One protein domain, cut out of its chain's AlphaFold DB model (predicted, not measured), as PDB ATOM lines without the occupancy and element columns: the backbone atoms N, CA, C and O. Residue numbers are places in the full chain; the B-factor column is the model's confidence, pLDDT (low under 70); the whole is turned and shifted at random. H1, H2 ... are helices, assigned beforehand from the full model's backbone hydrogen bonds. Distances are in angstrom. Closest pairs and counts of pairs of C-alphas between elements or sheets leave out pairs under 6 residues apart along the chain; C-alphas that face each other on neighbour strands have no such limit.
ATOM      1  N   SER A 154      15.105  17.264  10.235       67.88
ATOM      2  CA  SER A 154      14.388  17.622   9.001       67.88
ATOM      3  C   SER A 154      15.322  17.650   7.775       67.88
ATOM      4  O   SER A 154      16.549  17.726   7.918       67.88
ATOM      5  N   ASN A 155      14.770  17.618   6.554       75.25
ATOM      6  CA  ASN A 155      15.569  17.886   5.348       75.25
ATOM      7  C   ASN A 155      16.075  19.330   5.362       75.25
ATOM      8  O   ASN A 155      17.218  19.586   4.985       75.25
ATOM      9  N   SER A 156      15.220  20.267   5.782       80.94
ATOM     10  CA  SER A 156      15.512  21.700   5.766       80.94
ATOM     11  C   SER A 156      16.709  22.085   6.630       80.94
ATOM     12  O   SER A 156      17.532  22.877   6.170       80.94
ATOM     13  N   SER A 157      16.865  21.498   7.823       83.31
ATOM     14  CA  SER A 157      18.018  21.776   8.685       83.31
ATOM     15  C   SER A 157      19.304  21.227   8.071       83.31
ATOM     16  O   SER A 157      20.244  21.981   7.859       83.31
ATOM     17  N   VAL A 158      19.317  19.953   7.656       86.44
ATOM     18  CA  VAL A 158      20.514  19.302   7.089       86.44
ATOM     19  C   VAL A 158      20.943  19.936   5.757       86.44
ATOM     20  O   VAL A 158      22.135  20.058   5.470       86.44
ATOM     21  N   PHE A 159      19.985  20.378   4.939       87.19
ATOM     22  CA  PHE A 159      20.260  21.148   3.726       87.19
ATOM     23  C   PHE A 159      20.771  22.566   4.038       87.19
ATOM     24  O   PHE A 159      21.622  23.085   3.309       87.19
ATOM     25  N   GLY A 160      20.278  23.179   5.118       86.00
ATOM     26  CA  GLY A 160      20.772  24.443   5.662       86.00
ATOM     27  C   GLY A 160      22.226  24.345   6.122       86.00
ATOM     28  O   GLY A 160      23.047  25.135   5.663       86.00
ATOM     29  N   ASP A 161      22.559  23.329   6.919       85.44
ATOM     30  CA  ASP A 161      23.912  23.070   7.431       85.44
ATOM     31  C   ASP A 161      24.912  22.842   6.286       85.44
ATOM     32  O   ASP A 161      25.963  23.485   6.224       85.44
ATOM     33  N   LEU A 162      24.559  21.982   5.318       85.12
ATOM     34  CA  LEU A 162      25.370  21.755   4.114       85.12
ATOM     35  C   LEU A 162      25.552  23.048   3.312       85.12
ATOM     36  O   LEU A 162      26.647  23.336   2.837       85.12
ATOM     37  N   SER A 163      24.486  23.840   3.170       84.69
ATOM     38  CA  SER A 163      24.569  25.130   2.493       84.69
ATOM     39  C   SER A 163      25.496  26.090   3.237       84.69
ATOM     40  O   SER A 163      26.322  26.732   2.601       84.69
ATOM     41  N   GLN A 164      25.401  26.183   4.563       82.62
ATOM     42  CA  GLN A 164      26.270  27.047   5.357       82.62
ATOM     43  C   GLN A 164      27.737  26.622   5.230       82.62
ATOM     44  O   GLN A 164      28.581  27.485   5.005       82.62
ATOM     45  N   ALA A 165      28.036  25.320   5.279       80.62
ATOM     46  CA  ALA A 165      29.385  24.794   5.061       80.62
ATOM     47  C   ALA A 165      29.947  25.173   3.676       80.62
ATOM     48  O   ALA A 165      31.076  25.646   3.580       80.62
ATOM     49  N   LEU A 166      29.138  25.054   2.616       79.62
ATOM     50  CA  LEU A 166      29.511  25.448   1.250       79.62
ATOM     51  C   LEU A 166      29.685  26.967   1.053       79.62
ATOM     52  O   LEU A 166      30.184  27.378   0.010       79.62
ATOM     53  N   TRP A 167      29.252  27.810   1.995       74.56
ATOM     54  CA  TRP A 167      29.296  29.275   1.873       74.56
ATOM     55  C   TRP A 167      30.143  29.983   2.934       74.56
ATOM     56  O   TRP A 167      30.402  31.177   2.786       74.56
ATOM     57  N   SER A 168      30.566  29.289   3.992       74.19
ATOM     58  CA  SER A 168      31.275  29.876   5.137       74.19
ATOM     59  C   SER A 168      32.746  30.209   4.865       74.19
ATOM     60  O   SER A 168      33.406  30.755   5.745       74.19
ATOM     61  N   GLY A 169      33.264  29.901   3.670       62.16
ATOM     62  CA  GLY A 169      34.669  30.133   3.319       62.16
ATOM     63  C   GLY A 169      35.640  29.279   4.141       62.16
ATOM     64  O   GLY A 169      36.756  29.718   4.408       62.16
ATOM     65  N   ALA A 170      35.193  28.099   4.583       55.00
ATOM     66  CA  ALA A 170      35.986  27.160   5.366       55.00
ATOM     67  C   ALA A 170      37.270  26.716   4.635       55.00
ATOM     68  O   ALA A 170      37.388  26.828   3.419       55.00
ATOM     69  N   GLU A 171      38.214  26.146   5.388       54.38
ATOM     70  CA  GLU A 171      39.568  25.760   4.940       54.38
ATOM     71  C   GLU A 171      39.619  24.707   3.806       54.38
ATOM     72  O   GLU A 171      40.702  24.358   3.335       54.38
ATOM     73  N   PHE A 172      38.472  24.190   3.358       61.66
ATOM     74  CA  PHE A 172      38.354  23.071   2.423       61.66
ATOM     75  C   PHE A 172      37.668  23.493   1.120       61.66
ATOM     76  O   PHE A 172      36.618  24.130   1.133       61.66
ATOM     77  N   SER A 173      38.216  23.063  -0.019       71.50
ATOM     78  CA  SER A 173      37.661  23.343  -1.353       71.50
ATOM     79  C   SER A 173      36.397  22.544  -1.698       71.50
ATOM     80  O   SER A 173      35.776  22.807  -2.725       71.50
ATOM     81  N   SER A 174      36.018  21.561  -0.877       75.75
ATOM     82  CA  SER A 174      34.850  20.701  -1.085       75.75
ATOM     83  C   SER A 174      34.258  20.221   0.247       75.75
ATOM     84  O   SER A 174      34.878  20.323   1.306       75.75
ATOM     85  N   THR A 175      33.019  19.721   0.229       80.75
ATOM     86  CA  THR A 175      32.316  19.210   1.419       80.75
ATOM     87  C   THR A 175      31.457  18.003   1.053       80.75
ATOM     88  O   THR A 175      30.750  18.011   0.049       80.75
ATOM     89  N   ARG A 176      31.492  16.952   1.882       82.06
ATOM     90  CA  ARG A 176      30.753  15.701   1.642       82.06
ATOM     91  C   ARG A 176      29.322  15.765   2.204       82.06
ATOM     92  O   ARG A 176      29.176  15.883   3.421       82.06
ATOM     93  N   PRO A 177      28.264  15.547   1.402       87.75
ATOM     94  CA  PRO A 177      26.868  15.628   1.849       87.75
ATOM     95  C   PRO A 177      26.377  14.341   2.554       87.75
ATOM     96  O   PRO A 177      25.319  13.804   2.223       87.75
ATOM     97  N   VAL A 178      27.144  13.814   3.520       87.62
ATOM     98  CA  VAL A 178      26.881  12.503   4.162       87.62
ATOM     99  C   VAL A 178      25.522  12.470   4.863       87.62
ATOM    100  O   VAL A 178      24.711  11.582   4.599       87.62
ATOM    101  N   GLU A 179      25.240  13.464   5.709       87.69
ATOM    102  CA  GLU A 179      23.974  13.525   6.443       87.69
ATOM    103  C   GLU A 179      22.779  13.767   5.517       87.69
ATOM    104  O   GLU A 179      21.726  13.159   5.711       87.69
ATOM    105  N   LEU A 180      22.953  14.557   4.449       87.06
ATOM    106  CA  LEU A 180      21.906  14.754   3.446       87.06
ATOM    107  C   LEU A 180      21.582  13.436   2.730       87.06
ATOM    108  O   LEU A 180      20.417  13.043   2.701       87.06
ATOM    109  N   LYS A 181      22.587  12.690   2.242       88.25
ATOM    110  CA  LYS A 181      22.387  11.356   1.636       88.25
ATOM    111  C   LYS A 181      21.689  10.395   2.605       88.25
ATOM    112  O   LYS A 181      20.796   9.652   2.193       88.25
ATOM    113  N   ARG A 182      22.046  10.439   3.895       88.19
ATOM    114  CA  ARG A 182      21.433   9.618   4.952       88.19
ATOM    115  C   ARG A 182      19.959   9.962   5.193       88.19
ATOM    116  O   ARG A 182      19.167   9.049   5.421       88.19
ATOM    117  N   VAL A 183      19.578  11.241   5.204       87.31
ATOM    118  CA  VAL A 183      18.174  11.657   5.402       87.31
ATOM    119  C   VAL A 183      17.346  11.408   4.137       87.31
ATOM    120  O   VAL A 183      16.284  10.797   4.231       87.31
ATOM    121  N   VAL A 184      17.876  11.746   2.957       86.44
ATOM    122  CA  VAL A 184      17.259  11.455   1.649       86.44
ATOM    123  C   VAL A 184      16.926   9.964   1.516       86.44
ATOM    124  O   VAL A 184      15.780   9.623   1.232       86.44
ATOM    125  N   GLY A 185      17.883   9.069   1.791       85.62
ATOM    126  CA  GLY A 185      17.655   7.621   1.716       85.62
ATOM    127  C   GLY A 185      16.612   7.106   2.716       85.62
ATOM    128  O   GLY A 185      15.861   6.189   2.398       85.62
ATOM    129  N   LYS A 186      16.501   7.715   3.906       87.12
ATOM    130  CA  LYS A 186      15.455   7.364   4.889       87.12
ATOM    131  C   LYS A 186      14.048   7.763   4.436       87.12
ATOM    132  O   LYS A 186      13.093   7.088   4.801       87.12
ATOM    133  N   LEU A 187      13.919   8.855   3.685       83.56
ATOM    134  CA  LEU A 187      12.631   9.402   3.244       83.56
ATOM    135  C   LEU A 187      12.183   8.878   1.873       83.56
ATOM    136  O   LEU A 187      10.987   8.850   1.590       83.56
ATOM    137  N   ALA A 188      13.121   8.444   1.033       83.06
ATOM    138  CA  ALA A 188      12.847   7.820  -0.253       83.06
ATOM    139  C   ALA A 188      13.829   6.662  -0.484       83.06
ATOM    140  O   ALA A 188      14.975   6.861  -0.888       83.06
ATOM    141  N   SER A 189      13.344   5.436  -0.260       85.94
ATOM    142  CA  SER A 189      14.126   4.187  -0.300       85.94
ATOM    143  C   SER A 189      14.913   3.988  -1.598       85.94
ATOM    144  O   SER A 189      16.055   3.534  -1.573       85.94
ATOM    145  N   ARG A 190      14.341   4.428  -2.723       84.62
ATOM    146  CA  ARG A 190      14.974   4.492  -4.049       84.62
ATOM    147  C   ARG A 190      16.330   5.213  -4.098       84.62
ATOM    148  O   ARG A 190      17.063   5.001  -5.049       84.62
ATOM    149  N   PHE A 191      16.651   6.057  -3.112       85.06
ATOM    150  CA  PHE A 191      17.918   6.788  -3.000       85.06
ATOM    151  C   PHE A 191      18.838   6.243  -1.885       85.06
ATOM    152  O   PHE A 191      19.815   6.899  -1.515       85.06
ATOM    153  N   ILE A 192      18.549   5.070  -1.299       82.62
ATOM    154  CA  ILE A 192      19.420   4.437  -0.285       82.62
ATOM    155  C   ILE A 192      20.730   3.955  -0.914       82.62
ATOM    156  O   ILE A 192      21.792   4.186  -0.335       82.62
ATOM    157  N   GLY A 193      20.638   3.323  -2.087       82.56
ATOM    158  CA  GLY A 193      21.745   2.672  -2.785       82.56
ATOM    159  C   GLY A 193      22.834   3.615  -3.303       82.56
ATOM    160  O   GLY A 193      22.891   4.804  -2.974       82.56
ATOM    161  N   TYR A 194      23.716   3.042  -4.114       84.56
ATOM    162  CA  TYR A 194      24.862   3.716  -4.735       84.56
ATOM    163  C   TYR A 194      24.748   3.779  -6.265       84.56
ATOM    164  O   TYR A 194      25.684   4.212  -6.938       84.56
ATOM    165  N   ASP A 195      23.600   3.349  -6.789       80.06
ATOM    166  CA  ASP A 195      23.258   3.361  -8.204       80.06
ATOM    167  C   ASP A 195      23.085   4.790  -8.728       80.06
ATOM    168  O   ASP A 195      22.811   5.735  -7.981       80.06
ATOM    169  N   GLN A 196      23.201   4.947 -10.043       80.25
ATOM    170  CA  GLN A 196      22.888   6.215 -10.692       80.25
ATOM    171  C   GLN A 196      21.377   6.490 -10.658       80.25
ATOM    172  O   GLN A 196      20.541   5.587 -10.754       80.25
ATOM    173  N   HIS A 197      21.014   7.766 -10.541       81.81
ATOM    174  CA  HIS A 197      19.629   8.206 -10.408       81.81
ATOM    175  C   HIS A 197      19.333   9.391 -11.323       81.81
ATOM    176  O   HIS A 197      20.209  10.215 -11.582       81.81
ATOM    177  N   ASP A 198      18.076   9.518 -11.762       82.69
ATOM    178  CA  ASP A 198      17.654  10.694 -12.517       82.69
ATOM    179  C   ASP A 198      17.744  11.952 -11.643       82.69
ATOM    180  O   ASP A 198      17.052  12.132 -10.633       82.69
TER     181      ASP A 198
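Overview. This is residues 154 to 198 of the 441 residues of the protein "USP domain-containing protein" of Aphanomyces astaci (UniProt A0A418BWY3). What is the shape? Two helices, H1 then H2, lie side by side as a loose helical hairpin, offset along their length; residues 167 to 173, of which 167 belongs to H1 and 168 to 173 to the loop between the helices, stick out. Residues 188 to 198 make a tail after H2. What is it made of? The printed part has 45 residues with two named helices and no named strand, all helix in class. How large is it? It is loose, with a radius of gyration of the C-alphas of 12.1 A, and spans 33 by 22 by 15 A.

Arrangement. How do H1, residues 155 to 167, and H2, residues 178 to 187, stand? They touch, closest at the C-alphas of Val 158 and Leu 180, 6.0 A apart. They run opposite ways at a shallow tilt of 21 degrees. Are their backbones well formed? In H1 and H2 every O i to N i+4 pair is within hydrogen-bond range.

Along the chain. Where does H1 begin? C-alpha 155 is at (15.569, 17.886, 5.348), and H1 is 18.2 A long. Where does H2 end? C-alpha 187 is at (12.631, 9.402, 3.244), and H2 is 14.6 A long.

Size, cuts and confidence. Is anything missing? The printed part has no cut, and the link from H1 to H2 is short. Where is confidence low? Residues 154 and 169 to 172 have pLDDT under 70.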